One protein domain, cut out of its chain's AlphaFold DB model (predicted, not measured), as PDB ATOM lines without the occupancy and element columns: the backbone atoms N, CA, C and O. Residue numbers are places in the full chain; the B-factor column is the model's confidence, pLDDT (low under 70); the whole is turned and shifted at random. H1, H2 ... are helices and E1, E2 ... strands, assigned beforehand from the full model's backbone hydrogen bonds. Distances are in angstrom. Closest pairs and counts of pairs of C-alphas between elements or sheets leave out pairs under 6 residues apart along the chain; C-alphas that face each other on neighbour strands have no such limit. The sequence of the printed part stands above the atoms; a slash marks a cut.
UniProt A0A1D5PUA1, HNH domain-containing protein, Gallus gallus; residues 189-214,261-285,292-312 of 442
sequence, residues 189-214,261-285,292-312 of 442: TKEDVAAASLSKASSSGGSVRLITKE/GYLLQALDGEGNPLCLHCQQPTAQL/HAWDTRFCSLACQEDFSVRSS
ATOM      1  N   THR A 189      91.358 293.844 139.488       89.69
ATOM      2  CA  THR A 189      92.659 293.802 140.167       89.69
ATOM      3  C   THR A 189      92.787 292.568 141.057       89.69
ATOM      4  O   THR A 189      91.828 291.830 141.272       89.69
ATOM      5  N   LYS A 190      93.985 292.313 141.592       88.88
ATOM      6  CA  LYS A 190      94.191 291.190 142.519       88.88
ATOM      7  C   LYS A 190      93.435 291.398 143.826       88.88
ATOM      8  O   LYS A 190      92.932 290.439 144.394       88.88
ATOM      9  N   GLU A 191      93.330 292.645 144.259       89.12
ATOM     10  CA  GLU A 191      92.584 293.065 145.441       89.12
ATOM     11  C   GLU A 191      91.086 292.821 145.230       89.12
ATOM     12  O   GLU A 191      90.423 292.305 146.124       89.12
ATOM     13  N   ASP A 192      90.567 293.085 144.023       89.69
ATOM     14  CA  ASP A 192      89.183 292.748 143.670       89.69
ATOM     15  C   ASP A 192      88.934 291.231 143.747       89.69
ATOM     16  O   ASP A 192      87.913 290.791 144.275       89.69
ATOM     17  N   VAL A 193      89.875 290.420 143.247       90.50
ATOM     18  CA  VAL A 193      89.790 288.947 143.299       90.50
ATOM     19  C   VAL A 193      89.869 288.436 144.736       90.50
ATOM     20  O   VAL A 193      89.117 287.535 145.109       90.50
ATOM     21  N   ALA A 194      90.755 289.018 145.543       90.56
ATOM     22  CA  ALA A 194      90.896 288.717 146.959       90.56
ATOM     23  C   ALA A 194      89.606 289.022 147.723       90.56
ATOM     24  O   ALA A 194      89.068 288.138 148.388       90.56
ATOM     25  N   ALA A 195      89.065 290.230 147.559       90.62
ATOM     26  CA  ALA A 195      87.823 290.652 148.193       90.62
ATOM     27  C   ALA A 195      86.639 289.760 147.785       90.62
ATOM     28  O   ALA A 195      85.871 289.318 148.639       90.62
ATOM     29  N   ALA A 196      86.520 289.436 146.493       90.62
ATOM     30  CA  ALA A 196      85.476 288.548 145.991       90.62
ATOM     31  C   ALA A 196      85.599 287.124 146.559       90.62
ATOM     32  O   ALA A 196      84.591 286.516 146.916       90.62
ATOM     33  N   SER A 197      86.824 286.605 146.673       91.44
ATOM     34  CA  SER A 197      87.079 285.266 147.214       91.44
ATOM     35  C   SER A 197      86.807 285.190 148.714       91.44
ATOM     36  O   SER A 197      86.149 284.257 149.159       91.44
ATOM     37  N   LEU A 198      87.238 286.191 149.486       91.81
ATOM     38  CA  LEU A 198      86.955 286.279 150.921       91.81
ATOM     39  C   LEU A 198      85.447 286.365 151.178       91.81
ATOM     40  O   LEU A 198      84.902 285.557 151.922       91.81
ATOM     41  N   SER A 199      84.749 287.267 150.481       91.94
ATOM     42  CA  SER A 199      83.293 287.406 150.598       91.94
ATOM     43  C   SER A 199      82.551 286.115 150.228       91.94
ATOM     44  O   SER A 199      81.583 285.727 150.894       91.94
ATOM     45  N   LYS A 200      83.018 285.401 149.195       91.00
ATOM     46  CA  LYS A 200      82.424 284.125 148.793       91.00
ATOM     47  C   LYS A 200      82.679 283.018 149.816       91.00
ATOM     48  O   LYS A 200      81.748 282.278 150.123       91.00
ATOM     49  N   ALA A 201      83.886 282.917 150.368       90.25
ATOM     50  CA  ALA A 201      84.206 281.945 151.412       90.25
ATOM     51  C   ALA A 201      83.345 282.178 152.664       90.25
ATOM     52  O   ALA A 201      82.666 281.258 153.112       90.25
ATOM     53  N   SER A 202      83.250 283.426 153.141       89.94
ATOM     54  CA  SER A 202      82.414 283.773 154.298       89.94
ATOM     55  C   SER A 202      80.932 283.452 154.082       89.94
ATOM     56  O   SER A 202      80.272 282.963 154.992       89.94
ATOM     57  N   SER A 203      80.394 283.695 152.882       90.12
ATOM     58  CA  SER A 203      78.978 283.425 152.578       90.12
ATOM     59  C   SER A 203      78.656 281.951 152.323       90.12
ATOM     60  O   SER A 203      77.506 281.550 152.480       90.12
ATOM     61  N   SER A 204      79.641 281.142 151.929       86.06
ATOM     62  CA  SER A 204      79.470 279.703 151.675       86.06
ATOM     63  C   SER A 204      79.919 278.813 152.837       86.06
ATOM     64  O   SER A 204      79.835 277.593 152.722       86.06
ATOM     65  N   GLY A 205      80.381 279.403 153.948       85.25
ATOM     66  CA  GLY A 205      80.947 278.658 155.078       85.25
ATOM     67  C   GLY A 205      82.251 277.934 154.731       85.25
ATOM     68  O   GLY A 205      82.586 276.939 155.365       85.25
ATOM     69  N   GLY A 206      82.950 278.399 153.696       89.56
ATOM     70  CA  GLY A 206      84.183 277.805 153.199       89.56
ATOM     71  C   GLY A 206      85.442 278.531 153.670       89.56
ATOM     72  O   GLY A 206      85.414 279.380 154.562       89.56
ATOM     73  N   SER A 207      86.571 278.212 153.041       89.19
ATOM     74  CA  SER A 207      87.886 278.803 153.337       89.19
ATOM     75  C   SER A 207      88.512 279.427 152.088       89.19
ATOM     76  O   SER A 207      87.925 279.412 151.009       89.19
ATOM     77  N   VAL A 208      89.698 280.025 152.210       90.31
ATOM     78  CA  VAL A 208      90.427 280.594 151.068       90.31
ATOM     79  C   VAL A 208      91.792 279.929 150.961       90.31
ATOM     80  O   VAL A 208      92.479 279.722 151.961       90.31
ATOM     81  N   ARG A 209      92.208 279.626 149.728       88.88
ATOM     82  CA  ARG A 209      93.563 279.160 149.417       88.88
ATOM     83  C   ARG A 209      94.331 280.175 148.580       88.88
ATOM     84  O   ARG A 209      93.759 280.874 147.739       88.88
ATOM     85  N   LEU A 210      95.645 280.215 148.781       88.31
ATOM     86  CA  LEU A 210      96.571 280.987 147.958       88.31
ATOM     87  C   LEU A 210      97.017 280.158 146.751       88.31
ATOM     88  O   LEU A 210      97.460 279.022 146.898       88.31
ATOM     89  N   ILE A 211      96.944 280.743 145.559       88.56
ATOM     90  CA  ILE A 211      97.446 280.138 144.328       88.56
ATOM     91  C   ILE A 211      98.582 280.988 143.778       88.56
ATOM     92  O   ILE A 211      98.400 282.180 143.531       88.56
ATOM     93  N   THR A 212      99.735 280.381 143.521       84.31
ATOM     94  CA  THR A 212     100.890 281.039 142.905       84.31
ATOM     95  C   THR A 212     101.112 280.533 141.484       84.31
ATOM     96  O   THR A 212     100.918 279.358 141.172       84.31
ATOM     97  N   LYS A 213     101.515 281.439 140.590       77.94
ATOM     98  CA  LYS A 213     101.985 281.069 139.256       77.94
ATOM     99  C   LYS A 213     103.444 280.632 139.354       77.94
ATOM    100  O   LYS A 213     104.327 281.481 139.472       77.94
ATOM    101  N   GLU A 214     103.710 279.334 139.276       63.88
ATOM    102  CA  GLU A 214     105.085 278.853 139.147       63.88
ATOM    103  C   GLU A 214     105.698 279.395 137.849       63.88
ATOM    104  O   GLU A 214     105.184 279.218 136.739       63.88
ATOM    105  N   GLY A 261     102.755 287.229 141.596       68.69
ATOM    106  CA  GLY A 261     101.924 286.296 140.816       68.69
ATOM    107  C   GLY A 261     100.972 285.413 141.626       68.69
ATOM    108  O   GLY A 261     100.615 284.339 141.151       68.69
ATOM    109  N   TYR A 262     100.565 285.851 142.818       81.81
ATOM    110  CA  TYR A 262      99.543 285.175 143.612       81.81
ATOM    111  C   TYR A 262      98.108 285.626 143.284       81.81
ATOM    112  O   TYR A 262      97.891 286.761 142.846       81.81
ATOM    113  N   LEU A 263      97.145 284.736 143.527       86.56
ATOM    114  CA  LEU A 263      95.702 284.983 143.555       86.56
ATOM    115  C   LEU A 263      95.091 284.228 144.741       86.56
ATOM    116  O   LEU A 263      95.532 283.125 145.061       86.56
ATOM    117  N   LEU A 264      94.077 284.808 145.376       89.00
ATOM    118  CA  LEU A 264      93.261 284.109 146.368       89.00
ATOM    119  C   LEU A 264      92.077 283.444 145.671       89.00
ATOM    120  O   LEU A 264      91.490 284.040 144.769       89.00
ATOM    121  N   GLN A 265      91.742 282.224 146.085       91.12
ATOM    122  CA  GLN A 265      90.597 281.472 145.581       91.12
ATOM    123  C   GLN A 265      89.775 280.928 146.742       91.12
ATOM    124  O   GLN A 265      90.320 280.313 147.658       91.12
ATOM    125  N   ALA A 266      88.463 281.138 146.677       91.12
ATOM    126  CA  ALA A 266      87.523 280.572 147.632       91.12
ATOM    127  C   ALA A 266      87.383 279.053 147.447       91.12
ATOM    128  O   ALA A 266      87.367 278.552 146.320       91.12
ATOM    129  N   LEU A 267      87.252 278.353 148.563       89.56
ATOM    130  CA  LEU A 267      86.798 276.976 148.667       89.56
ATOM    131  C   LEU A 267      85.370 276.989 149.226       89.56
ATOM    132  O   LEU A 267      85.026 277.906 149.973       89.56
ATOM    133  N   ASP A 268      84.543 276.014 148.867       87.31
ATOM    134  CA  ASP A 268      83.257 275.799 149.540       87.31
ATOM    135  C   ASP A 268      83.442 275.125 150.919       87.31
ATOM    136  O   ASP A 268      84.568 274.867 151.356       87.31
ATOM    137  N   GLY A 269      82.338 274.857 151.625       85.31
ATOM    138  CA  GLY A 269      82.356 274.176 152.927       85.31
ATOM    139  C   GLY A 269      82.877 272.731 152.887       85.31
ATOM    140  O   GLY A 269      83.237 272.189 153.928       85.31
ATOM    141  N   GLU A 270      82.961 272.119 151.704       83.75
ATOM    142  CA  GLU A 270      83.521 270.778 151.485       83.75
ATOM    143  C   GLU A 270      85.010 270.827 151.087       83.75
ATOM    144  O   GLU A 270      85.667 269.794 150.982       83.75
ATOM    145  N   GLY A 271      85.568 272.027 150.888       81.88
ATOM    146  CA  GLY A 271      86.949 272.233 150.456       81.88
ATOM    147  C   GLY A 271      87.146 272.220 148.934       81.88
ATOM    148  O   GLY A 271      88.293 272.247 148.474       81.88
ATOM    149  N   ASN A 272      86.075 272.215 148.133       86.25
ATOM    150  CA  ASN A 272      86.175 272.249 146.677       86.25
ATOM    151  C   ASN A 272      86.493 273.666 146.170       86.25
ATOM    152  O   ASN A 272      85.896 274.644 146.628       86.25
ATOM    153  N   PRO A 273      87.389 273.814 145.178       88.62
ATOM    154  CA  PRO A 273      87.744 275.119 144.646       88.62
ATOM    155  C   PRO A 273      86.631 275.766 143.823       88.62
ATOM    156  O   PRO A 273      86.074 275.154 142.911       88.62
ATOM    157  N   LEU A 274      86.376 277.049 144.087       90.56
ATOM    158  CA  LEU A 274      85.414 277.870 143.355       90.56
ATOM    159  C   LEU A 274      86.097 278.668 142.239       90.56
ATOM    160  O   LEU A 274      87.183 279.224 142.402       90.56
ATOM    161  N   CYS A 275      85.452 278.754 141.082       91.75
ATOM    162  CA  CYS A 275      85.958 279.457 139.908       91.75
ATOM    163  C   CYS A 275      86.177 280.952 140.193       91.75
ATOM    164  O   CYS A 275      85.258 281.642 140.632       91.75
ATOM    165  N   LEU A 276      87.347 281.494 139.838       90.31
ATOM    166  CA  LEU A 276      87.666 282.918 140.047       90.31
ATOM    167  C   LEU A 276      86.780 283.886 139.243       90.31
ATOM    168  O   LEU A 276      86.747 285.080 139.531       90.31
ATOM    169  N   HIS A 277      86.087 283.388 138.215       89.44
ATOM    170  CA  HIS A 277      85.193 284.191 137.387       89.44
ATOM    171  C   HIS A 277      83.733 284.125 137.856       89.44
ATOM    172  O   HIS A 277      83.146 285.157 138.170       89.44
ATOM    173  N   CYS A 278      83.138 282.926 137.880       88.62
ATOM    174  CA  CYS A 278      81.708 282.737 138.157       88.62
ATOM    175  C   CYS A 278      81.398 282.310 139.598       88.62
ATOM    176  O   CYS A 278      80.226 282.205 139.952       88.62
ATOM    177  N   GLN A 279      82.425 282.037 140.412       88.44
ATOM    178  CA  GLN A 279      82.307 281.572 141.801       88.44
ATOM    179  C   GLN A 279      81.505 280.271 141.981       88.44
ATOM    180  O   GLN A 279      81.063 279.970 143.088       88.44
ATOM    181  N   GLN A 280      81.318 279.506 140.903       88.25
ATOM    182  CA  GLN A 280      80.745 278.161 140.940       88.25
ATOM    183  C   GLN A 280      81.841 277.119 141.193       88.25
ATOM    184  O   GLN A 280      83.002 277.391 140.856       88.25
ATOM    185  N   PRO A 281      81.497 275.940 141.737       85.94
ATOM    186  CA  PRO A 281      82.443 274.845 141.907       85.94
ATOM    187  C   PRO A 281      83.170 274.524 140.600       85.94
ATOM    188  O   PRO A 281      82.575 274.471 139.520       85.94
ATOM    189  N   THR A 282      84.485 274.365 140.687       82.62
ATOM    190  CA  THR A 282      85.281 273.801 139.593       82.62
ATOM    191  C   THR A 282      85.150 272.280 139.622       82.62
ATOM    192  O   THR A 282      84.937 271.706 140.688       82.62
ATOM    193  N   ALA A 283      85.200 271.626 138.455       67.81
ATOM    194  CA  ALA A 283      85.064 270.172 138.383       67.81
ATOM    195  C   ALA A 283      86.107 269.500 139.291       67.81
ATOM    196  O   ALA A 283      87.283 269.875 139.251       67.81
ATOM    197  N   GLN A 284      85.667 268.537 140.107       60.72
ATOM    198  CA  GLN A 284      86.572 267.742 140.926       60.72
ATOM    199  C   GLN A 284      87.549 267.028 139.998       60.72
ATOM    200  O   GLN A 284      87.140 266.323 139.074       60.72
ATOM    201  N   LEU A 285      88.841 267.257 140.206       54.34
ATOM    202  CA  LEU A 285      89.839 266.425 139.568       54.34
ATOM    203  C   LEU A 285      89.947 265.154 140.401       54.34
ATOM    204  O   LEU A 285      90.224 265.242 141.599       54.34
ATOM    205  N   HIS A 292      98.013 271.088 139.364       75.44
ATOM    206  CA  HIS A 292      98.464 272.256 140.098       75.44
ATOM    207  C   HIS A 292      97.255 273.117 140.484       75.44
ATOM    208  O   HIS A 292      96.310 273.290 139.710       75.44
ATOM    209  N   ALA A 293      97.297 273.719 141.677       77.44
ATOM    210  CA  ALA A 293      96.250 274.631 142.146       77.44
ATOM    211  C   ALA A 293      95.987 275.774 141.146       77.44
ATOM    212  O   ALA A 293      94.869 276.273 141.042       77.44
ATOM    213  N   TRP A 294      97.009 276.157 140.372       80.62
ATOM    214  CA  TRP A 294      96.880 277.117 139.283       80.62
ATOM    215  C   TRP A 294      95.913 276.628 138.202       80.62
ATOM    216  O   TRP A 294      95.081 277.410 137.752       80.62
ATOM    217  N   ASP A 295      95.935 275.358 137.819       80.12
ATOM    218  CA  ASP A 295      95.133 274.834 136.707       80.12
ATOM    219  C   ASP A 295      93.654 274.632 137.070       80.12
ATOM    220  O   ASP A 295      92.789 274.714 136.204       80.12
ATOM    221  N   THR A 296      93.338 274.506 138.362       82.00
ATOM    222  CA  THR A 296      91.966 274.346 138.888       82.00
ATOM    223  C   THR A 296      91.290 275.676 139.255       82.00
ATOM    224  O   THR A 296      90.319 275.723 140.010       82.00
ATOM    225  N   ARG A 297      91.794 276.803 138.739       87.62
ATOM    226  CA  ARG A 297      91.278 278.142 139.087       87.62
ATOM    227  C   ARG A 297      89.998 278.554 138.341       87.62
ATOM    228  O   ARG A 297      89.344 279.525 138.725       87.62
ATOM    229  N   PHE A 298      89.628 277.829 137.284       90.75
ATOM    230  CA  PHE A 298      88.440 278.095 136.467       90.75
ATOM    231  C   PHE A 298      87.652 276.813 136.193       90.75
ATOM    232  O   PHE A 298      88.243 275.753 136.029       90.75
ATOM    233  N   CYS A 299      86.324 276.916 136.089       89.75
ATOM    234  CA  CYS A 299      85.458 275.774 135.770       89.75
ATOM    235  C   CYS A 299      85.398 275.445 134.269       89.75
ATOM    236  O   CYS A 299      84.969 274.364 133.888       89.75
ATOM    237  N   SER A 300      85.783 276.387 133.406       90.06
ATOM    238  CA  SER A 300      85.745 276.235 131.952       90.06
ATOM    239  C   SER A 300      86.731 277.184 131.276       90.06
ATOM    240  O   SER A 300      87.107 278.214 131.845       90.06
ATOM    241  N   LEU A 301      87.088 276.872 130.025       88.69
ATOM    242  CA  LEU A 301      87.874 277.770 129.177       88.69
ATOM    243  C   LEU A 301      87.180 279.132 129.021       88.69
ATOM    244  O   LEU A 301      87.828 280.160 129.165       88.69
ATOM    245  N   ALA A 302      85.854 279.159 128.853       87.00
ATOM    246  CA  ALA A 302      85.095 280.406 128.742       87.00
ATOM    247  C   ALA A 302      85.297 281.332 129.959       87.00
ATOM    248  O   ALA A 302      85.570 282.518 129.796       87.00
ATOM    249  N   CYS A 303      85.246 280.784 131.179       89.00
ATOM    250  CA  CYS A 303      85.522 281.549 132.400       89.00
ATOM    251  C   CYS A 303      86.975 282.045 132.474       89.00
ATOM    252  O   CYS A 303      87.223 283.151 132.957       89.00
ATOM    253  N   GLN A 304      87.934 281.245 132.001       90.00
ATOM    254  CA  GLN A 304      89.343 281.634 131.947       90.00
ATOM    255  C   GLN A 304      89.575 282.797 130.975       90.00
ATOM    256  O   GLN A 304      90.288 283.746 131.314       90.00
ATOM    257  N   GLU A 305      88.997 282.724 129.776       89.31
ATOM    258  CA  GLU A 305      89.125 283.762 128.754       89.31
ATOM    259  C   GLU A 305      88.465 285.062 129.217       89.31
ATOM    260  O   GLU A 305      89.119 286.105 129.224       89.31
ATOM    261  N   ASP A 306      87.222 285.006 129.706       87.94
ATOM    262  CA  ASP A 306      86.502 286.194 130.177       87.94
ATOM    263  C   ASP A 306      87.197 286.849 131.379       87.94
ATOM    264  O   ASP A 306      87.297 288.076 131.456       87.94
ATOM    265  N   PHE A 307      87.739 286.061 132.313       89.88
ATOM    266  CA  PHE A 307      88.557 286.604 133.398       89.88
ATOM    267  C   PHE A 307      89.829 287.281 132.875       89.88
ATOM    268  O   PHE A 307      90.208 288.352 133.354       89.88
ATOM    269  N   SER A 308      90.489 286.676 131.887       90.19
ATOM    270  CA  SER A 308      91.739 287.187 131.317       90.19
ATOM    271  C   SER A 308      91.511 288.476 130.520       90.19
ATOM    272  O   SER A 308      92.310 289.402 130.648       90.19
ATOM    273  N   VAL A 309      90.394 288.598 129.790       89.06
ATOM    274  CA  VAL A 309      89.967 289.855 129.140       89.06
ATOM    275  C   VAL A 309      89.758 290.957 130.179       89.06
ATOM    276  O   VAL A 309      90.210 292.082 129.987       89.06
ATOM    277  N   ARG A 310      89.130 290.642 131.317       89.06
ATOM    278  CA  ARG A 310      88.824 291.633 132.361       89.06
ATOM    279  C   ARG A 310      90.028 292.024 133.220       89.06
ATOM    280  O   ARG A 310      89.966 293.054 133.883       89.06
ATOM    281  N   SER A 311      91.101 291.233 133.244       88.94
ATOM    282  CA  SER A 311      92.252 291.436 134.145       88.94
ATOM    283  C   SER A 311      93.568 291.779 133.435       88.94
ATOM    284  O   SER A 311      94.435 292.403 134.045       88.94
ATOM    285  N   SER A 312      93.748 291.404 132.163       89.44
ATOM    286  CA  SER A 312      95.017 291.562 131.441       89.44
ATOM    287  C   SER A 312      94.864 292.367 130.155       89.44
ATOM    288  O   SER A 312      94.255 291.917 129.186       89.44
TER     289      SER A 312
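What this domain is: This is residues 189 to 214, 261 to 285 and 292 to 312 of the 442 residues of the protein "HNH domain-containing protein" of Gallus gallus (UniProt A0A1D5PUA1). A small two-stranded sheet, E1 and E2, has helix H1 packed on it, mostly on E2; helix H2 lies away from H1 and E1, and residues 267 to 285, after E2, make a long stretch with no named element. The 72 printed residues run H1, E1, E2, H2, class mixed, the sheet antiparallel. The whole is compact, radius of gyration of the C-alphas 11.1 A, spanning 30 by 27 by 23 A.

Where its parts are: Find E1 at residues 208 to 212 and E2 at 262 to 266. H1, residues 190 to 204, starts at C-alpha (94.191, 291.190, 142.519) and runs 20.8 A. H2, residues 301 to 311, runs 15.2 A to C-alpha (92.252, 291.436, 134.145).

How they stand to each other: Between E1 and E2, look for N 209 and O 265, 2.9 A apart, within hydrogen-bond range. H1 comes closest to E2 at the C-alphas of Ser 197 and Ala 266, 4.7 A. H2 is apart from H1 and E1. In both helices every O i to N i+4 pair is within hydrogen-bond range.

The domain as a whole: The farthest C-alphas, Glu 270 and Ser 312, are 31.1 A apart. The printed part has two cuts: C-alphas 214 and 261 are 8.3 A apart across the first, where 46 residues are not printed, and C-alphas 285 and 292 are 10.4 A apart across the second, where 6 residues are not printed. The link H1 to E1 is tight. Residues 214, 261 and 283 to 285 have pLDDT under 70.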